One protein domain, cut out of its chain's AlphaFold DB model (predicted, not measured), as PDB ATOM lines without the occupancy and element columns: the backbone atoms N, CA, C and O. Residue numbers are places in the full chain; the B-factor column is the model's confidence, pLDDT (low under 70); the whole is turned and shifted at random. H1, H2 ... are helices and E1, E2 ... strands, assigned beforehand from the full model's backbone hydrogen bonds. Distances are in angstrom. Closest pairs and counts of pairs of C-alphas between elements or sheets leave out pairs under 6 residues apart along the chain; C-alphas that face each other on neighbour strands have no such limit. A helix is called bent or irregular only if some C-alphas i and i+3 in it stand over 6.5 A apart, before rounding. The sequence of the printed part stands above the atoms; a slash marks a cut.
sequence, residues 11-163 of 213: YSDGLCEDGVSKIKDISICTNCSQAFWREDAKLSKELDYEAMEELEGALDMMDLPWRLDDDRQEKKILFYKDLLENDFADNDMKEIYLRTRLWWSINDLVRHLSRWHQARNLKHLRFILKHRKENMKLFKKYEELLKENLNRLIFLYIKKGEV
ATOM      1  N   TYR A  11     169.303 177.393 199.623       92.19
ATOM      2  CA  TYR A  11     170.585 176.758 199.329       92.19
ATOM      3  C   TYR A  11     171.625 177.770 198.840       92.19
ATOM      4  O   TYR A  11     171.284 178.859 198.385       92.19
ATOM      5  N   SER A  12     172.908 177.409 198.939       91.44
ATOM      6  CA  SER A  12     174.029 178.278 198.551       91.44
ATOM      7  C   SER A  12     174.006 178.675 197.072       91.44
ATOM      8  O   SER A  12     174.401 179.787 196.740       91.44
ATOM      9  N   ASP A  13     173.457 177.806 196.219       91.38
ATOM     10  CA  ASP A  13     173.263 178.035 194.785       91.38
ATOM     11  C   ASP A  13     172.045 178.918 194.459       91.38
ATOM     12  O   ASP A  13     171.690 179.086 193.289       91.38
ATOM     13  N   GLY A  14     171.399 179.497 195.475       87.88
ATOM     14  CA  GLY A  14     170.269 180.413 195.333       87.88
ATOM     15  C   GLY A  14     168.913 179.726 195.159       87.88
ATOM     16  O   GLY A  14     167.900 180.417 195.071       87.88
ATOM     17  N   LEU A  15     168.851 178.386 195.133       89.06
ATOM     18  CA  LEU A  15     167.563 177.691 195.081       89.06
ATOM     19  C   LEU A  15     166.812 177.862 196.410       89.06
ATOM     20  O   LEU A  15     167.349 177.573 197.482       89.06
ATOM     21  N   CYS A  16     165.542 178.246 196.316       85.31
ATOM     22  CA  CYS A  16     164.591 178.272 197.421       85.31
ATOM     23  C   CYS A  16     163.455 177.277 197.132       85.31
ATOM     24  O   CYS A  16     162.853 177.337 196.059       85.31
ATOM     25  N   GLU A  17     163.182 176.338 198.046       76.25
ATOM     26  CA  GLU A  17     162.187 175.274 197.802       76.25
ATOM     27  C   GLU A  17     160.740 175.792 197.817       76.25
ATOM     28  O   GLU A  17     159.937 175.349 196.995       76.25
ATOM     29  N   ASP A  18     160.440 176.766 198.688       66.88
ATOM     30  CA  ASP A  18     159.058 177.118 199.056       66.88
ATOM     31  C   ASP A  18     158.704 178.611 198.873       66.88
ATOM     32  O   ASP A  18     157.582 179.014 199.167       66.88
ATOM     33  N   GLY A  19     159.642 179.460 198.430       48.00
ATOM     34  CA  GLY A  19     159.539 180.920 198.617       48.00
ATOM     35  C   GLY A  19     159.183 181.783 197.404       48.00
ATOM     36  O   GLY A  19     158.863 182.954 197.577       48.00
ATOM     37  N   VAL A  20     159.223 181.264 196.178       44.06
ATOM     38  CA  VAL A  20     158.892 182.056 194.983       44.06
ATOM     39  C   VAL A  20     158.116 181.150 194.049       44.06
ATOM     40  O   VAL A  20     158.532 180.009 193.831       44.06
ATOM     41  N   SER A  21     156.992 181.643 193.509       44.50
ATOM     42  CA  SER A  21     156.385 181.064 192.308       44.50
ATOM     43  C   SER A  21     157.544 180.737 191.384       44.50
ATOM     44  O   SER A  21     158.303 181.639 191.033       44.50
ATOM     45  N   LYS A  22     157.794 179.453 191.107       54.28
ATOM     46  CA  LYS A  22     158.786 179.073 190.106       54.28
ATOM     47  C   LYS A  22     158.235 179.685 188.834       54.28
ATOM     48  O   LYS A  22     157.391 179.047 188.220       54.28
ATOM     49  N   ILE A  23     158.607 180.927 188.520       54.16
ATOM     50  CA  ILE A  23     158.155 181.600 187.315       54.16
ATOM     51  C   ILE A  23     158.590 180.638 186.221       54.16
ATOM     52  O   ILE A  23     159.767 180.278 186.101       54.16
ATOM     53  N   LYS A  24     157.586 180.003 185.620       67.31
ATOM     54  CA  LYS A  24     157.785 178.930 184.663       67.31
ATOM     55  C   LYS A  24     158.116 179.651 183.373       67.31
ATOM     56  O   LYS A  24     157.226 179.890 182.579       67.31
ATOM     57  N   ASP A  25     159.367 180.049 183.189       80.44
ATOM     58  CA  ASP A  25     159.746 180.780 181.973       80.44
ATOM     59  C   ASP A  25     159.635 179.882 180.730       80.44
ATOM     60  O   ASP A  25     159.465 180.372 179.618       80.44
ATOM     61  N   ILE A  26     159.648 178.559 180.932       86.94
ATOM     62  CA  ILE A  26     159.519 177.538 179.893       86.94
ATOM     63  C   ILE A  26     158.230 176.743 180.113       86.94
ATOM     64  O   ILE A  26     157.981 176.241 181.214       86.94
ATOM     65  N   SER A  27     157.454 176.601 179.043       85.69
ATOM     66  CA  SER A  27     156.302 175.703 178.930       85.69
ATOM     67  C   SER A  27     156.567 174.622 177.888       85.69
ATOM     68  O   SER A  27     157.438 174.773 177.032       85.69
ATOM     69  N   ILE A  28     155.796 173.538 177.946       85.56
ATOM     70  CA  ILE A  28     155.780 172.480 176.935       85.56
ATOM     71  C   ILE A  28     154.413 172.468 176.259       85.56
ATOM     72  O   ILE A  28     153.374 172.462 176.920       85.56
ATOM     73  N   CYS A  29     154.409 172.476 174.928       82.25
ATOM     74  CA  CYS A  29     153.181 172.405 174.144       82.25
ATOM     75  C   CYS A  29     152.520 171.029 174.314       82.25
ATOM     76  O   CYS A  29     153.161 170.002 174.104       82.25
ATOM     77  N   THR A  30     151.227 171.000 174.631       79.81
ATOM     78  CA  THR A  30     150.437 169.765 174.777       79.81
ATOM     79  C   THR A  30     150.319 168.969 173.476       79.81
ATOM     80  O   THR A  30     150.220 167.748 173.517       79.81
ATOM     81  N   ASN A  31     150.356 169.644 172.322       82.00
ATOM     82  CA  ASN A  31     150.155 169.013 171.019       82.00
ATOM     83  C   ASN A  31     151.456 168.431 170.439       82.00
ATOM     84  O   ASN A  31     151.520 167.254 170.098       82.00
ATOM     85  N   CYS A  32     152.523 169.236 170.351       83.25
ATOM     86  CA  CYS A  32     153.788 168.806 169.738       83.25
ATOM     87  C   CYS A  32     154.882 168.417 170.744       83.25
ATOM     88  O   CYS A  32     155.955 167.984 170.327       83.25
ATOM     89  N   SER A  33     154.645 168.571 172.053       82.88
ATOM     90  CA  SER A  33     155.628 168.319 173.123       82.88
ATOM     91  C   SER A  33     156.924 169.139 173.023       82.88
ATOM     92  O   SER A  33     157.919 168.806 173.664       82.88
ATOM     93  N   GLN A  34     156.933 170.225 172.243       87.62
ATOM     94  CA  GLN A  34     158.086 171.120 172.140       87.62
ATOM     95  C   GLN A  34     158.090 172.147 173.273       87.62
ATOM     96  O   GLN A  34     157.039 172.648 173.683       87.62
ATOM     97  N   ALA A  35     159.288 172.457 173.772       90.44
ATOM     98  CA  ALA A  35     159.496 173.515 174.750       90.44
ATOM     99  C   ALA A  35     159.436 174.892 174.073       90.44
ATOM    100  O   ALA A  35     159.930 175.058 172.960       90.44
ATOM    101  N   PHE A  36     158.865 175.880 174.757       90.44
ATOM    102  CA  PHE A  36     158.831 177.274 174.315       90.44
ATOM    103  C   PHE A  36     158.923 178.224 175.514       90.44
ATOM    104  O   PHE A  36     158.536 177.871 176.633       90.44
ATOM    105  N   TRP A  37     159.450 179.428 175.288       90.38
ATOM    106  CA  TRP A  37     159.442 180.482 176.300       90.38
ATOM    107  C   TRP A  37     158.037 181.055 176.429       90.38
ATOM    108  O   TRP A  37     157.433 181.441 175.429       90.38
ATOM    109  N   ARG A  38     157.514 181.150 177.653       84.81
ATOM    110  CA  ARG A  38     156.162 181.685 177.879       84.81
ATOM    111  C   ARG A  38     156.006 183.118 177.383       84.81
ATOM    112  O   ARG A  38     154.943 183.466 176.891       84.81
ATOM    113  N   GLU A  39     157.055 183.928 177.488       82.75
ATOM    114  CA  GLU A  39     157.054 185.313 176.996       82.75
ATOM    115  C   GLU A  39     156.995 185.421 175.464       82.75
ATOM    116  O   GLU A  39     156.497 186.414 174.936       82.75
ATOM    117  N   ASP A  40     157.450 184.387 174.749       84.19
ATOM    118  CA  ASP A  40     157.428 184.354 173.285       84.19
ATOM    119  C   ASP A  40     156.065 183.887 172.743       84.19
ATOM    120  O   ASP A  40     155.784 184.047 171.552       84.19
ATOM    121  N   ALA A  41     155.195 183.340 173.602       80.81
ATOM    122  CA  ALA A  41     153.843 182.936 173.239       80.81
ATOM    123  C   ALA A  41     152.963 184.175 172.999       80.81
ATOM    124  O   ALA A  41     152.301 184.691 173.899       80.81
ATOM    125  N   LYS A  42     152.978 184.685 171.763       69.25
ATOM    126  CA  LYS A  42     152.149 185.816 171.332       69.25
ATOM    127  C   LYS A  42     150.827 185.317 170.754       69.25
ATOM    128  O   LYS A  42     150.823 184.588 169.765       69.25
ATOM    129  N   LEU A  43     149.714 185.779 171.322       61.84
ATOM    130  CA  LEU A  43     148.390 185.647 170.709       61.84
ATOM    131  C   LEU A  43     148.283 186.610 169.521       61.84
ATOM    132  O   LEU A  43     148.755 187.748 169.581       61.84
ATOM    133  N   SER A  44     147.725 186.142 168.405       57.16
ATOM    134  CA  SER A  44     147.872 186.808 167.108       57.16
ATOM    135  C   SER A  44     146.929 187.992 166.856       57.16
ATOM    136  O   SER A  44     147.173 188.698 165.879       57.16
ATOM    137  N   LYS A  45     145.924 188.278 167.703       54.59
ATOM    138  CA  LYS A  45     145.176 189.560 167.790       54.59
ATOM    139  C   LYS A  45     144.015 189.459 168.782       54.59
ATOM    140  O   LYS A  45     143.376 188.421 168.829       54.59
ATOM    141  N   GLU A  46     143.739 190.587 169.452       54.84
ATOM    142  CA  GLU A  46     142.739 190.792 170.520       54.84
ATOM    143  C   GLU A  46     142.870 189.794 171.685       54.84
ATOM    144  O   GLU A  46     143.474 188.737 171.559       54.84
ATOM    145  N   LEU A  47     142.450 190.196 172.886       54.06
ATOM    146  CA  LEU A  47     142.522 189.347 174.079       54.06
ATOM    147  C   LEU A  47     141.560 188.172 173.894       54.06
ATOM    148  O   LEU A  47     140.401 188.235 174.291       54.06
ATOM    149  N   ASP A  48     142.054 187.126 173.247       57.44
ATOM    150  CA  ASP A  48     141.403 185.837 173.179       57.44
ATOM    151  C   ASP A  48     141.531 185.190 174.563       57.44
ATOM    152  O   ASP A  48     142.547 184.582 174.914       57.44
ATOM    153  N   TYR A  49     140.525 185.448 175.401       57.59
ATOM    154  CA  TYR A  49     140.447 184.915 176.757       57.59
ATOM    155  C   TYR A  49     140.482 183.376 176.758       57.59
ATOM    156  O   TYR A  49     141.017 182.805 177.704       57.59
ATOM    157  N   GLU A  50     140.024 182.715 175.685       56.62
ATOM    158  CA  GLU A  50     140.108 181.255 175.533       56.62
ATOM    159  C   GLU A  50     141.564 180.804 175.343       56.62
ATOM    160  O   GLU A  50     142.025 179.873 176.000       56.62
ATOM    161  N   ALA A  51     142.349 181.519 174.535       54.69
ATOM    162  CA  ALA A  51     143.763 181.198 174.342       54.69
ATOM    163  C   ALA A  51     144.636 181.519 175.579       54.69
ATOM    164  O   ALA A  51     145.689 180.906 175.786       54.69
ATOM    165  N   MET A  52     144.202 182.451 176.439       55.12
ATOM    166  CA  MET A  52     144.796 182.635 177.770       55.12
ATOM    167  C   MET A  52     144.479 181.468 178.718       55.12
ATOM    168  O   MET A  52     145.381 181.038 179.438       55.12
ATOM    169  N   GLU A  53     143.258 180.922 178.693       55.91
ATOM    170  CA  GLU A  53     142.905 179.695 179.429       55.91
ATOM    171  C   GLU A  53     143.679 178.466 178.899       55.91
ATOM    172  O   GLU A  53     144.131 177.628 179.678       55.91
ATOM    173  N   GLU A  54     143.960 178.374 177.596       54.50
ATOM    174  CA  GLU A  54     144.802 177.300 177.035       54.50
ATOM    175  C   GLU A  54     146.277 177.383 177.474       54.50
ATOM    176  O   GLU A  54     146.933 176.355 177.674       54.50
ATOM    177  N   LEU A  55     146.808 178.591 177.698       54.50
ATOM    178  CA  LEU A  55     148.121 178.795 178.325       54.50
ATOM    179  C   LEU A  55     148.144 178.338 179.793       54.50
ATOM    180  O   LEU A  55     149.203 177.912 180.274       54.50
ATOM    181  N   GLU A  56     147.007 178.369 180.498       57.44
ATOM    182  CA  GLU A  56     146.866 177.731 181.816       57.44
ATOM    183  C   GLU A  56     146.931 176.196 181.721       57.44
ATOM    184  O   GLU A  56     147.406 175.546 182.654       57.44
ATOM    185  N   GLY A  57     146.556 175.624 180.569       54.09
ATOM    186  CA  GLY A  57     146.697 174.202 180.233       54.09
ATOM    187  C   GLY A  57     148.078 173.777 179.714       54.09
ATOM    188  O   GLY A  57     148.305 172.586 179.485       54.09
ATOM    189  N   ALA A  58     149.021 174.708 179.521       57.97
ATOM    190  CA  ALA A  58     150.369 174.375 179.067       57.97
ATOM    191  C   ALA A  58     151.127 173.565 180.132       57.97
ATOM    192  O   ALA A  58     151.323 174.020 181.266       57.97
ATOM    193  N   LEU A  59     151.608 172.386 179.727       67.06
ATOM    194  CA  LEU A  59     152.358 171.476 180.587       67.06
ATOM    195  C   LEU A  59     153.640 172.147 181.076       67.06
ATOM    196  O   LEU A  59     154.328 172.861 180.338       67.06
ATOM    197  N   ASP A  60     153.983 171.904 182.333       67.31
ATOM    198  CA  ASP A  60     155.291 172.244 182.861       67.31
ATOM    199  C   ASP A  60     156.253 171.046 182.796       67.31
ATOM    200  O   ASP A  60     155.918 169.930 182.406       67.31
ATOM    201  N   MET A  61     157.500 171.275 183.202       65.44
ATOM    202  CA  MET A  61     158.503 170.208 183.293       65.44
ATOM    203  C   MET A  61     158.103 169.090 184.284       65.44
ATOM    204  O   MET A  61     158.584 167.965 184.177       65.44
ATOM    205  N   MET A  62     157.253 169.383 185.268       65.69
ATOM    206  CA  MET A  62     156.664 168.413 186.197       65.69
ATOM    207  C   MET A  62     155.459 167.670 185.593       65.69
ATOM    208  O   MET A  62     154.995 166.708 186.198       65.69
ATOM    209  N   ASP A  63     154.966 168.069 184.433       67.25
ATOM    210  CA  ASP A  63     153.882 167.393 183.722       67.25
ATOM    211  C   ASP A  63     154.416 166.518 182.577       67.25
ATOM    212  O   ASP A  63     153.667 165.814 181.902       67.25
ATOM    213  N   LEU A  64     155.741 166.509 182.387       71.31
ATOM    214  CA  LEU A  64     156.404 165.620 181.447       71.31
ATOM    215  C   LEU A  64     156.196 164.139 181.826       71.31
ATOM    216  O   LEU A  64     156.278 163.794 183.012       71.31
ATOM    217  N   PRO A  65     156.037 163.237 180.830       69.75
ATOM    218  CA  PRO A  65     155.707 161.821 181.053       69.75
ATOM    219  C   PRO A  65     156.650 161.094 182.016       69.75
ATOM    220  O   PRO A  65     156.263 160.166 182.717       69.75
ATOM    221  N   TRP A  66     157.896 161.551 182.074       74.38
ATOM    222  CA  TRP A  66     158.994 160.917 182.781       74.38
ATOM    223  C   TRP A  66     159.198 161.410 184.217       74.38
ATOM    224  O   TRP A  66     160.168 161.038 184.877       74.38
ATOM    225  N   ARG A  67     158.289 162.230 184.760       68.88
ATOM    226  CA  ARG A  67     158.356 162.667 186.168       68.88
ATOM    227  C   ARG A  67     158.361 161.501 187.160       68.88
ATOM    228  O   ARG A  67     158.939 161.626 188.249       68.88
ATOM    229  N   LEU A  68     157.652 160.428 186.821       73.50
ATOM    230  CA  LEU A  68     157.497 159.245 187.666       73.50
ATOM    231  C   LEU A  68     158.554 158.175 187.388       73.50
ATOM    232  O   LEU A  68     158.586 157.180 188.107       73.50
ATOM    233  N   ASP A  69     159.429 158.397 186.407       82.06
ATOM    234  CA  ASP A  69     160.459 157.433 186.049       82.06
ATOM    235  C   ASP A  69     161.584 157.409 187.092       82.06
ATOM    236  O   ASP A  69     161.938 158.427 187.705       82.06
ATOM    237  N   ASP A  70     162.200 156.238 187.249       79.81
ATOM    238  CA  ASP A  70     163.329 156.032 188.161       79.81
ATOM    239  C   ASP A  70     164.542 156.916 187.802       79.81
ATOM    240  O   ASP A  70     165.320 157.303 188.676       79.81
ATOM    241  N   ASP A  71     164.685 157.294 186.528       85.50
ATOM    242  CA  ASP A  71     165.772 158.115 185.985       85.50
ATOM    243  C   ASP A  71     165.417 159.610 185.848       85.50
ATOM    244  O   ASP A  71     166.187 160.382 185.274       85.50
ATOM    245  N   ARG A  72     164.297 160.069 186.428       87.44
ATOM    246  CA  ARG A  72     163.805 161.458 186.298       87.44
ATOM    247  C   ARG A  72     164.860 162.548 186.527       87.44
ATOM    248  O   ARG A  72     164.820 163.593 185.885       87.44
ATOM    249  N   GLN A  73     165.794 162.346 187.466       88.25
ATOM    250  CA  GLN A  73     166.825 163.343 187.782       88.25
ATOM    251  C   GLN A  73     167.838 163.470 186.645       88.25
ATOM    252  O   GLN A  73     168.225 164.577 186.283       88.25
ATOM    253  N   GLU A  74     168.243 162.337 186.079       92.88
ATOM    254  CA  GLU A  74     169.149 162.273 184.937       92.88
ATOM    255  C   GLU A  74     168.513 162.920 183.714       92.88
ATOM    256  O   GLU A  74     169.070 163.812 183.081       92.88
ATOM    257  N   LYS A  75     167.280 162.519 183.456       91.56
ATOM    258  CA  LYS A  75     166.473 162.963 182.338       91.56
ATOM    259  C   LYS A  75     166.237 164.493 182.408       91.56
ATOM    260  O   LYS A  75     166.303 165.177 181.391       91.56
ATOM    261  N   LYS A  76     166.135 165.073 183.620       91.50
ATOM    262  CA  LYS A  76     166.007 166.532 183.864       91.50
ATOM    263  C   LYS A  76     167.284 167.278 183.496       91.50
ATOM    264  O   LYS A  76     167.221 168.365 182.929       91.50
ATOM    265  N   ILE A  77     168.437 166.700 183.822       95.12
ATOM    266  CA  ILE A  77     169.746 167.247 183.447       95.12
ATOM    267  C   ILE A  77     169.891 167.238 181.923       95.12
ATOM    268  O   ILE A  77     170.294 168.251 181.356       95.12
ATOM    269  N   LEU A  78     169.523 166.129 181.273       95.50
ATOM    270  CA  LEU A  78     169.569 166.000 179.814       95.50
ATOM    271  C   LEU A  78     168.652 167.013 179.127       95.50
ATOM    272  O   LEU A  78     169.113 167.723 178.251       95.50
ATOM    273  N   PHE A  79     167.422 167.195 179.608       94.00
ATOM    274  CA  PHE A  79     166.502 168.190 179.055       94.00
ATOM    275  C   PHE A  79     167.098 169.606 178.995       94.00
ATOM    276  O   PHE A  79     167.091 170.237 177.943       94.00
ATOM    277  N   TYR A  80     167.667 170.115 180.096       95.38
ATOM    278  CA  TYR A  80     168.282 171.452 180.080       95.38
ATOM    279  C   TYR A  80     169.566 171.512 179.249       95.38
ATOM    280  O   TYR A  80     169.867 172.561 178.678       95.38
ATOM    281  N   LYS A  81     170.322 170.410 179.186       97.19
ATOM    282  CA  LYS A  81     171.489 170.292 178.309       97.19
ATOM    283  C   LYS A  81     171.065 170.404 176.845       97.19
ATOM    284  O   LYS A  81     171.632 171.219 176.129       97.19
ATOM    285  N   ASP A  82     170.029 169.677 176.445       96.25
ATOM    286  CA  ASP A  82     169.524 169.658 175.073       96.25
ATOM    287  C   ASP A  82     168.985 171.034 174.663       96.25
ATOM    288  O   ASP A  82     169.247 171.491 173.554       96.25
ATOM    289  N   LEU A  83     168.293 171.756 175.553       95.50
ATOM    290  CA  LEU A  83     167.874 173.136 175.269       95.50
ATOM    291  C   LEU A  83     169.071 174.068 175.014       95.50
ATOM    292  O   LEU A  83     169.018 174.906 174.119       95.50
ATOM    293  N   LEU A  84     170.154 173.920 175.781       96.38
ATOM    294  CA  LEU A  84     171.375 174.708 175.583       96.38
ATOM    295  C   LEU A  84     172.126 174.323 174.301       96.38
ATOM    296  O   LEU A  84     172.730 175.192 173.687       96.38
ATOM    297  N   GLU A  85     172.108 173.047 173.907       96.19
ATOM    298  CA  GLU A  85     172.782 172.555 172.694       96.19
ATOM    299  C   GLU A  85     172.027 172.905 171.402       96.19
ATOM    300  O   GLU A  85     172.647 172.986 170.346       96.19
ATOM    301  N   ASN A  86     170.716 173.150 171.483       95.50
ATOM    302  CA  ASN A  86     169.867 173.529 170.348       95.50
ATOM    303  C   ASN A  86     169.650 175.051 170.216       95.50
ATOM    304  O   ASN A  86     168.676 175.469 169.595       95.50
ATOM    305  N   ASP A  87     170.505 175.874 170.837       93.00
ATOM    306  CA  ASP A  87     170.418 177.344 170.813       93.00
ATOM    307  C   ASP A  87     169.024 177.889 171.198       93.00
ATOM    308  O   ASP A  87     168.553 178.903 170.686       93.00
ATOM    309  N   PHE A  88     168.343 177.228 172.146       94.75
ATOM    310  CA  PHE A  88     166.993 177.613 172.582       94.75
ATOM    311  C   PHE A  88     166.946 178.995 173.261       94.75
ATOM    312  O   PHE A  88     165.888 179.618 173.350       94.75
ATOM    313  N   ALA A  89     168.075 179.475 173.784       94.31
ATOM    314  CA  ALA A  89     168.189 180.801 174.380       94.31
ATOM    315  C   ALA A  89     168.631 181.835 173.336       94.31
ATOM    316  O   ALA A  89     169.787 181.845 172.923       94.31
ATOM    317  N   ASP A  90     167.734 182.757 172.979       93.31
ATOM    318  CA  ASP A  90     168.019 183.837 172.019       93.31
ATOM    319  C   ASP A  90     168.776 185.039 172.621       93.31
ATOM    320  O   ASP A  90     169.231 185.924 171.894       93.31
ATOM    321  N   ASN A  91     168.922 185.089 173.948       94.25
ATOM    322  CA  ASN A  91     169.565 186.187 174.657       94.25
ATOM    323  C   ASN A  91     170.292 185.722 175.931       94.25
ATOM    324  O   ASN A  91     170.029 184.644 176.473       94.25
ATOM    325  N   ASP A  92     171.189 186.575 176.442       94.62
ATOM    326  CA  ASP A  92     172.011 186.279 177.625       94.62
ATOM    327  C   ASP A  92     171.164 185.955 178.873       94.62
ATOM    328  O   ASP A  92     171.572 185.136 179.693       94.62
ATOM    329  N   MET A  93     169.988 186.572 179.041       91.69
ATOM    330  CA  MET A  93     169.123 186.340 180.207       91.69
ATOM    331  C   MET A  93     168.486 184.947 180.167       91.69
ATOM    332  O   MET A  93     168.529 184.228 181.170       91.69
ATOM    333  N   LYS A  94     167.968 184.534 179.005       93.56
ATOM    334  CA  LYS A  94     167.471 183.175 178.751       93.56
ATOM    335  C   LYS A  94     168.589 182.138 178.916       93.56
ATOM    336  O   LYS A  94     168.373 181.091 179.530       93.56
ATOM    337  N   GLU A  95     169.808 182.446 178.462       95.69
ATOM    338  CA  GLU A  95     170.968 181.564 178.645       95.69
ATOM    339  C   GLU A  95     171.327 181.422 180.137       95.69
ATOM    340  O   GLU A  95     171.468 180.304 180.636       95.69
ATOM    341  N   ILE A  96     171.409 182.533 180.883       94.44
ATOM    342  CA  ILE A  96     171.634 182.529 182.341       94.44
ATOM    343  C   ILE A  96     170.574 181.678 183.046       94.44
ATOM    344  O   ILE A  96     170.919 180.875 183.919       94.44
ATOM    345  N   TYR A  97     169.303 181.815 182.663       93.50
ATOM    346  CA  TYR A  97     168.214 181.029 183.232       93.50
ATOM    347  C   TYR A  97     168.432 179.525 183.026       93.50
ATOM    348  O   TYR A  97     168.490 178.776 184.005       93.50
ATOM    349  N   LEU A  98     168.620 179.077 181.778       95.31
ATOM    350  CA  LEU A  98     168.838 177.660 181.460       95.31
ATOM    351  C   LEU A  98     170.053 177.091 182.193       95.31
ATOM    352  O   LEU A  98     169.985 176.003 182.765       95.31
ATOM    353  N   ARG A  99     171.155 177.844 182.237       96.81
ATOM    354  CA  ARG A  99     172.380 177.426 182.928       96.81
ATOM    355  C   ARG A  99     172.199 177.328 184.431       96.81
ATOM    356  O   ARG A  99     172.721 176.396 185.042       96.81
ATOM    357  N   THR A 100     171.432 178.235 185.024       95.00
ATOM    358  CA  THR A 100     171.074 178.174 186.446       95.00
ATOM    359  C   THR A 100     170.196 176.953 186.726       95.00
ATOM    360  O   THR A 100     170.440 176.211 187.677       95.00
ATOM    361  N   ARG A 101     169.223 176.656 185.853       94.31
ATOM    362  CA  ARG A 101     168.393 175.447 185.969       94.31
ATOM    363  C   ARG A 101     169.199 174.160 185.809       94.31
ATOM    364  O   ARG A 101     168.973 173.216 186.571       94.31
ATOM    365  N   LEU A 102     170.148 174.116 184.877       96.50
ATOM    366  CA  LEU A 102     171.058 172.984 184.706       96.50
ATOM    367  C   LEU A 102     171.933 172.794 185.951       96.50
ATOM    368  O   LEU A 102     172.025 171.684 186.474       96.50
ATOM    369  N   TRP A 103     172.505 173.883 186.471       96.38
ATOM    370  CA  TRP A 103     173.289 173.872 187.704       96.38
ATOM    371  C   TRP A 103     172.487 173.285 188.873       96.38
ATOM    372  O   TRP A 103     172.921 172.308 189.490       96.38
ATOM    373  N   TRP A 104     171.281 173.800 189.119       94.81
ATOM    374  CA  TRP A 104     170.403 173.291 190.172       94.81
ATOM    375  C   TRP A 104     170.047 171.820 189.977       94.81
ATOM    376  O   TRP A 104     170.084 171.060 190.941       94.81
ATOM    377  N   SER A 105     169.762 171.402 188.741       93.94
ATOM    378  CA  SER A 105     169.394 170.017 188.420       93.94
ATOM    379  C   SER A 105     170.523 169.030 188.717       93.94
ATOM    380  O   SER A 105     170.265 167.949 189.243       93.94
ATOM    381  N   ILE A 106     171.778 169.405 188.448       96.38
ATOM    382  CA  ILE A 106     172.939 168.582 188.814       96.38
ATOM    383  C   ILE A 106     173.125 168.573 190.338       96.38
ATOM    384  O   ILE A 106     173.372 167.523 190.937       96.38
ATOM    385  N   ASN A 107     172.956 169.722 190.993       95.31
ATOM    386  CA  ASN A 107     173.074 169.839 192.445       95.31
ATOM    387  C   ASN A 107     171.991 169.074 193.215       95.31
ATOM    388  O   ASN A 107     172.274 168.548 194.295       95.31
ATOM    389  N   ASP A 108     170.789 168.919 192.652       91.94
ATOM    390  CA  ASP A 108     169.692 168.129 193.232       91.94
ATOM    391  C   ASP A 108     170.095 166.666 193.491       91.94
ATOM    392  O   ASP A 108     169.585 166.036 194.424       91.94
ATOM    393  N   LEU A 109     171.067 166.131 192.739       92.56
ATOM    394  CA  LEU A 109     171.631 164.797 192.974       92.56
ATOM    395  C   LEU A 109     172.267 164.684 194.368       92.56
ATOM    396  O   LEU A 109     172.186 163.635 195.013       92.56
ATOM    397  N   VAL A 110     172.887 165.761 194.859       91.25
ATOM    398  CA  VAL A 110     173.632 165.780 196.129       91.25
ATOM    399  C   VAL A 110     172.948 166.571 197.251       91.25
ATOM    400  O   VAL A 110     173.307 166.386 198.418       91.25
ATOM    401  N   ARG A 111     171.937 167.386 196.927       87.25
ATOM    402  CA  ARG A 111     171.226 168.306 197.834       87.25
ATOM    403  C   ARG A 111     170.545 167.603 199.014       87.25
ATOM    404  O   ARG A 111     170.676 168.033 200.158       87.25
ATOM    405  N   HIS A 112     169.884 166.472 198.761       73.94
ATOM    406  CA  HIS A 112     169.069 165.764 199.765       73.94
ATOM    407  C   HIS A 112     169.758 164.553 200.407       73.94
ATOM    408  O   HIS A 112     169.125 163.762 201.108       73.94
ATOM    409  N   LEU A 113     171.075 164.407 200.228       72.31
ATOM    410  CA  LEU A 113     171.824 163.271 200.779       72.31
ATOM    411  C   LEU A 113     171.935 163.281 202.319       72.31
ATOM    412  O   LEU A 113     172.386 162.297 202.909       72.31
ATOM    413  N   SER A 114     171.558 164.381 202.977       57.31
ATOM    414  CA  SER A 114     171.737 164.637 204.413       57.31
ATOM    415  C   SER A 114     170.592 164.158 205.320       57.31
ATOM    416  O   SER A 114     170.734 164.231 206.541       57.31
ATOM    417  N   ARG A 115     169.493 163.599 204.790       62.88
ATOM    418  CA  ARG A 115     168.322 163.179 205.600       62.88
ATOM    419  C   ARG A 115     168.453 161.809 206.303       62.88
ATOM    420  O   ARG A 115     167.483 161.295 206.848       62.88
ATOM    421  N   TRP A 116     169.649 161.217 206.357       59.34
ATOM    422  CA  TRP A 116     169.903 159.883 206.942       59.34
ATOM    423  C   TRP A 116     169.506 159.717 208.418       59.34
ATOM    424  O   TRP A 116     169.135 158.616 208.817       59.34
ATOM    425  N   HIS A 117     169.506 160.795 209.209       59.78
ATOM    426  CA  HIS A 117     169.045 160.770 210.604       59.78
ATOM    427  C   HIS A 117     167.551 160.408 210.751       59.78
ATOM    428  O   HIS A 117     167.093 160.145 211.854       59.78
ATOM    429  N   GLN A 118     166.788 160.366 209.651       69.38
ATOM    430  CA  GLN A 118     165.376 159.967 209.626       69.38
ATOM    431  C   GLN A 118     165.175 158.454 209.396       69.38
ATOM    432  O   GLN A 118     164.043 157.988 209.225       69.38
ATOM    433  N   ALA A 119     166.254 157.663 209.361       78.50
ATOM    434  CA  ALA A 119     166.162 156.220 209.181       78.50
ATOM    435  C   ALA A 119     165.447 155.558 210.372       78.50
ATOM    436  O   ALA A 119     165.993 155.434 211.463       78.50
ATOM    437  N   ARG A 120     164.220 155.081 210.142       84.12
ATOM    438  CA  ARG A 120     163.400 154.392 211.157       84.12
ATOM    439  C   ARG A 120     163.898 152.987 211.519       84.12
ATOM    440  O   ARG A 120     163.549 152.472 212.571       84.12
ATOM    441  N   ASN A 121     164.650 152.333 210.628       89.62
ATOM    442  CA  ASN A 121     165.182 150.981 210.825       89.62
ATOM    443  C   ASN A 121     166.358 150.678 209.871       89.62
ATOM    444  O   ASN A 121     166.657 151.453 208.959       89.62
ATOM    445  N   LEU A 122     166.998 149.514 210.044       88.75
ATOM    446  CA  LEU A 122     168.148 149.078 209.237       88.75
ATOM    447  C   LEU A 122     167.834 148.903 207.743       88.75
ATOM    448  O   LEU A 122     168.687 149.203 206.908       88.75
ATOM    449  N   LYS A 123     166.633 148.428 207.382       88.06
ATOM    450  CA  LYS A 123     166.233 148.286 205.968       88.06
ATOM    451  C   LYS A 123     166.148 149.659 205.301       88.06
ATOM    452  O   LYS A 123     166.714 149.855 204.228       88.06
ATOM    453  N   HIS A 124     165.527 150.619 205.983       85.25
ATOM    454  CA  HIS A 124     165.431 152.003 205.535       85.25
ATOM    455  C   HIS A 124     166.819 152.655 205.436       85.25
ATOM    456  O   HIS A 124     167.127 153.287 204.429       85.25
ATOM    457  N   LEU A 125     167.705 152.422 206.411       86.75
ATOM    458  CA  LEU A 125     169.088 152.902 206.351       86.75
ATOM    459  C   LEU A 125     169.841 152.348 205.131       86.75
ATOM    460  O   LEU A 125     170.489 153.109 204.415       86.75
ATOM    461  N   ARG A 126     169.740 151.038 204.858       87.88
ATOM    462  CA  ARG A 126     170.365 150.415 203.675       87.88
ATOM    463  C   ARG A 126     169.851 151.027 202.374       87.88
ATOM    464  O   ARG A 126     170.655 151.292 201.484       87.88
ATOM    465  N   PHE A 127     168.547 151.279 202.284       86.31
ATOM    466  CA  PHE A 127     167.943 151.951 201.136       86.31
ATOM    467  C   PHE A 127     168.505 153.368 200.947       86.31
ATOM    468  O   PHE A 127     168.996 153.686 199.866       86.31
ATOM    469  N   ILE A 128     168.547 154.179 202.012       85.62
ATOM    470  CA  ILE A 128     169.124 155.535 201.981       85.62
ATOM    471  C   ILE A 128     170.592 155.502 201.524       85.62
ATOM    472  O   ILE A 128     171.011 156.314 200.698       85.62
ATOM    473  N   LEU A 129     171.387 154.560 202.040       88.00
ATOM    474  CA  LEU A 129     172.796 154.416 201.666       88.00
ATOM    475  C   LEU A 129     172.972 153.990 200.203       88.00
ATOM    476  O   LEU A 129     173.861 154.513 199.527       88.00
ATOM    477  N   LYS A 130     172.132 153.071 199.710       89.06
ATOM    478  CA  LYS A 130     172.124 152.647 198.304       89.06
ATOM    479  C   LYS A 130     171.798 153.831 197.390       89.06
ATOM    480  O   LYS A 130     172.621 154.160 196.538       89.06
ATOM    481  N   HIS A 131     170.701 154.532 197.665       86.00
ATOM    482  CA  HIS A 131     170.285 155.723 196.925       86.00
ATOM    483  C   HIS A 131     171.379 156.803 196.925       86.00
ATOM    484  O   HIS A 131     171.730 157.368 195.896       86.00
ATOM    485  N   ARG A 132     172.030 157.046 198.072       88.00
ATOM    486  CA  ARG A 132     173.165 157.978 198.157       88.00
ATOM    487  C   ARG A 132     174.340 157.555 197.281       88.00
ATOM    488  O   ARG A 132     174.985 158.410 196.676       88.00
ATOM    489  N   LYS A 133     174.661 156.262 197.237       90.94
ATOM    490  CA  LYS A 133     175.737 155.741 196.387       90.94
ATOM    491  C   LYS A 133     175.400 155.937 194.908       90.94
ATOM    492  O   LYS A 133     176.285 156.331 194.154       90.94
ATOM    493  N   GLU A 134     174.157 155.685 194.517       90.88
ATOM    494  CA  GLU A 134     173.655 155.871 193.149       90.88
ATOM    495  C   GLU A 134     173.702 157.344 192.740       90.88
ATOM    496  O   GLU A 134     174.388 157.682 191.777       90.88
ATOM    497  N   ASN A 135     173.149 158.239 193.554       91.00
ATOM    498  CA  ASN A 135     173.202 159.678 193.301       91.00
ATOM    499  C   ASN A 135     174.627 160.228 193.237       91.00
ATOM    500  O   ASN A 135     174.931 161.078 192.409       91.00
ATOM    501  N   MET A 136     175.539 159.736 194.081       92.56
ATOM    502  CA  MET A 136     176.946 160.141 194.012       92.56
ATOM    503  C   MET A 136     177.644 159.637 192.745       92.56
ATOM    504  O   MET A 136     178.556 160.308 192.263       92.56
ATOM    505  N   LYS A 137     177.262 158.468 192.215       94.44
ATOM    506  CA  LYS A 137     177.752 157.999 190.910       94.44
ATOM    507  C   LYS A 137     177.222 158.893 189.793       94.44
ATOM    508  O   LYS A 137     178.009 159.316 188.953       94.44
ATOM    509  N   LEU A 138     175.932 159.221 189.829       94.38
ATOM    510  CA  LEU A 138     175.302 160.086 188.837       94.38
ATOM    511  C   LEU A 138     175.884 161.507 188.877       94.38
ATOM    512  O   LEU A 138     176.236 162.061 187.845       94.38
ATOM    513  N   PHE A 139     176.118 162.061 190.068       95.25
ATOM    514  CA  PHE A 139     176.774 163.361 190.219       95.25
ATOM    515  C   PHE A 139     178.181 163.361 189.614       95.25
ATOM    516  O   PHE A 139     178.545 164.294 188.913       95.25
ATOM    517  N   LYS A 140     178.964 162.296 189.837       95.88
ATOM    518  CA  LYS A 140     180.289 162.157 189.212       95.88
ATOM    519  C   LYS A 140     180.207 162.086 187.686       95.88
ATOM    520  O   LYS A 140     181.071 162.652 187.032       95.88
ATOM    521  N   LYS A 141     179.185 161.420 187.133       97.38
ATOM    522  CA  LYS A 141     178.940 161.368 185.681       97.38
ATOM    523  C   LYS A 141     178.761 162.775 185.094       97.38
ATOM    524  O   LYS A 141     179.291 163.044 184.025       97.38
ATOM    525  N   TYR A 142     178.069 163.665 185.807       97.44
ATOM    526  CA  TYR A 142     177.771 165.032 185.362       97.44
ATOM    527  C   TYR A 142     178.721 166.107 185.914       97.44
ATOM    528  O   TYR A 142     178.460 167.298 185.755       97.44
ATOM    529  N   GLU A 143     179.827 165.724 186.557       95.94
ATOM    530  CA  GLU A 143     180.729 166.688 187.198       95.94
ATOM    531  C   GLU A 143     181.421 167.608 186.179       95.94
ATOM    532  O   GLU A 143     181.545 168.807 186.427       95.94
ATOM    533  N   GLU A 144     181.852 167.075 185.035       97.31
ATOM    534  CA  GLU A 144     182.484 167.894 183.992       97.31
ATOM    535  C   GLU A 144     181.474 168.844 183.338       97.31
ATOM    536  O   GLU A 144     181.750 170.038 183.232       97.31
ATOM    537  N   LEU A 145     180.255 168.365 183.057       97.81
ATOM    538  CA  LEU A 145     179.159 169.211 182.571       97.81
ATOM    539  C   LEU A 145     178.870 170.369 183.539       97.81
ATOM    540  O   LEU A 145     178.659 171.502 183.112       97.81
ATOM    541  N   LEU A 146     178.894 170.110 184.851       97.56
ATOM    542  CA  LEU A 146     178.734 171.158 185.858       97.56
ATOM    543  C   LEU A 146     179.849 172.209 185.762       97.56
ATOM    544  O   LEU A 146     179.559 173.403 185.800       97.56
ATOM    545  N   LYS A 147     181.114 171.794 185.629       97.75
ATOM    546  CA  LYS A 147     182.250 172.726 185.519       97.75
ATOM    547  C   LYS A 147     182.164 173.581 184.259       97.75
ATOM    548  O   LYS A 147     182.388 174.789 184.337       97.75
ATOM    549  N   GLU A 148     181.838 172.976 183.122       97.88
ATOM    550  CA  GLU A 148     181.636 173.678 181.851       97.88
ATOM    551  C   GLU A 148     180.490 174.685 181.952       97.88
ATOM    552  O   GLU A 148     180.651 175.858 181.604       97.88
ATOM    553  N   ASN A 149     179.363 174.255 182.521       98.12
ATOM    554  CA  ASN A 149     178.215 175.118 182.738       98.12
ATOM    555  C   ASN A 149     178.554 176.309 183.646       98.12
ATOM    556  O   ASN A 149     178.235 177.447 183.306       98.12
ATOM    557  N   LEU A 150     179.258 176.071 184.760       97.94
ATOM    558  CA  LEU A 150     179.693 177.126 185.679       97.94
ATOM    559  C   LEU A 150     180.679 178.096 185.021       97.94
ATOM    560  O   LEU A 150     180.584 179.293 185.265       97.94
ATOM    561  N   ASN A 151     181.594 177.631 184.163       98.25
ATOM    562  CA  ASN A 151     182.501 178.525 183.432       98.25
ATOM    563  C   ASN A 151     181.734 179.551 182.599       98.25
ATOM    564  O   ASN A 151     182.023 180.748 182.658       98.25
ATOM    565  N   ARG A 152     180.749 179.079 181.832       97.56
ATOM    566  CA  ARG A 152     179.949 179.954 180.980       97.56
ATOM    567  C   ARG A 152     178.995 180.823 181.796       97.56
ATOM    568  O   ARG A 152     178.862 182.005 181.490       97.56
ATOM    569  N   LEU A 153     178.404 180.286 182.862       96.19
ATOM    570  CA  LEU A 153     177.552 181.058 183.765       96.19
ATOM    571  C   LEU A 153     178.329 182.189 184.451       96.19
ATOM    572  O   LEU A 153     177.857 183.318 184.456       96.19
ATOM    573  N   ILE A 154     179.547 181.927 184.941       97.19
ATOM    574  CA  ILE A 154     180.437 182.951 185.516       97.19
ATOM    575  C   ILE A 154     180.716 184.063 184.498       97.19
ATOM    576  O   ILE A 154     180.640 185.241 184.846       97.19
ATOM    577  N   PHE A 155     181.020 183.704 183.247       97.38
ATOM    578  CA  PHE A 155     181.257 184.683 182.185       97.38
ATOM    579  C   PHE A 155     180.042 185.597 181.969       97.38
ATOM    580  O   PHE A 155     180.185 186.819 181.999       97.38
ATOM    581  N   LEU A 156     178.850 185.016 181.803       95.50
ATOM    582  CA  LEU A 156     177.608 185.772 181.605       95.50
ATOM    583  C   LEU A 156     177.269 186.640 182.823       95.50
ATOM    584  O   LEU A 156     176.866 187.793 182.680       95.50
ATOM    585  N   TYR A 157     177.479 186.101 184.024       93.75
ATOM    586  CA  TYR A 157     177.196 186.791 185.275       93.75
ATOM    587  C   TYR A 157     178.078 188.032 185.454       93.75
ATOM    588  O   TYR A 157     177.578 189.101 185.785       93.75
ATOM    589  N   ILE A 158     179.379 187.923 185.153       94.62
ATOM    590  CA  ILE A 158     180.310 189.061 185.185       94.62
ATOM    591  C   ILE A 158     179.976 190.079 184.087       94.62
ATOM    592  O   ILE A 158     180.005 191.282 184.345       94.62
ATOM    593  N   LYS A 159     179.623 189.616 182.880       94.75
ATOM    594  CA  LYS A 159     179.265 190.481 181.740       94.75
ATOM    595  C   LYS A 159     178.100 191.428 182.062       94.75
ATOM    596  O   LYS A 159     178.080 192.543 181.550       94.75
ATOM    597  N   LYS A 160     177.159 191.015 182.919       90.94
ATOM    598  CA  LYS A 160     175.983 191.813 183.308       90.94
ATOM    599  C   LYS A 160     176.312 193.025 184.201       90.94
ATOM    600  O   LYS A 160     175.496 193.935 184.303       90.94
ATOM    601  N   GLY A 161     177.489 193.069 184.829       83.25
ATOM    602  CA  GLY A 161     177.980 194.216 185.609       83.25
ATOM    603  C   GLY A 161     177.591 194.214 187.093       83.25
ATOM    604  O   GLY A 161     178.444 194.484 187.938       83.25
ATOM    605  N   GLU A 162     176.357 193.848 187.441       85.06
ATOM    606  CA  GLU A 162     175.903 193.739 188.839       85.06
ATOM    607  C   GLU A 162     176.165 192.336 189.404       85.06
ATOM    608  O   GLU A 162     175.336 191.429 189.313       85.06
ATOM    609  N   VAL A 163     177.361 192.146 189.963       88.81
ATOM    610  CA  VAL A 163     177.827 190.841 190.451       88.81
ATOM    611  C   VAL A 163     177.624 190.722 191.960       88.81
ATOM    612  O   VAL A 163     178.319 191.378 192.736       88.81
TER     613      VAL A 163
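What this domain is: This is residues 11 to 163 of the 213 residues of an uncharacterized protein of Marinilabiliales bacterium (UniProt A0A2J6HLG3). Helix H4 makes the core, with H3 folded back beside it as a helical hairpin and H7 crossing it from another side, while H6 reaches away from the last part of H4 and makes one end of the long axis. At the opposite end lies the short helix H1, far from the core helices, and between it and the core is a small two-strand hairpin, E1 and E2; residues 16 to 22 and 44 to 50 stick out. The printed part has 153 residues, with two strands and then seven helices, E1 E2 H1 H2 H3 H4 H5 H6 H7; the sheet, in the order E1 - E2, is antiparallel and the class is mostly helix. It is only just loose, close to compact, with a radius of gyration of the C-alphas of 18.3 A, and spans 62 by 38 by 28 A.

Where its parts are: Start at C-alpha 11; residues 11 to 25 hold no named element. Find C-alpha 26 at (159.519, 177.538, 179.893), where E1 begins; it takes residues 26 to 28, and E2 follows at residues 35 to 37. Next come H1, residues 49 to 56, and H2, residues 65 to 68, which is irregular: its C-alphas 65 and 68 are 7.3 A apart. H3 runs from 72 to 85 over 19.7 A. Look for C-alpha 92 at (172.011, 186.279, 177.625); from there H4 runs 27.1 A to residue 111. After H5, residues 115 to 118, H6 covers 122 to 141 over 28.7 A. H7, residues 143 to 159, is 24.5 A long and ends at C-alpha 159, (179.265, 190.481, 181.740).

How they stand to each other: Begin at H4, the hub, touching three helices. With H3 it forms a helical hairpin, a shallow tilt of 22 degrees, opposite ways; their closest C-alphas, of Tyr 80 and Leu 102, are 5.6 A apart. H7 touches H4, closest at the C-alphas of Ile 96 and Leu 153, 6.3 A, opposite ways at a tilt of 37 degrees, only just steep. H6 touches H4 with residues 135 to 139 alone, against residues 106 to 110 of H4; the C-alphas of Leu 109 and Asn 135 come closest, 5.4 A, and the tilt of 36 degrees is only just steep, opposite ways. H6 and H7 meet only through their link. H5 and H6 are close but not clearly touching, as are H2 and H3, with the C-alphas of Trp 66 and Arg 72 closest at 6.0 A. H1 touches no helix. In the hairpin of E1 and E2, look at N 27 and O 36, 2.9 A apart, within hydrogen-bond range. Every O i to N i+4 pair is within that range in H1, H3, H6 and H7, and 14 of 16 in H4; H2 and H5 are too short for one.

The domain as a whole: The two C-alphas farthest apart, of Glu 46 and Leu 122, are 62.3 A from each other. The printed part has no cut, and the link from E2 to H1 is long, with 11 residues. Read the B-factor column for pLDDT: it is under 70 in 36 residues, among them 18 to 24, 42 to 63 and 114 to 118.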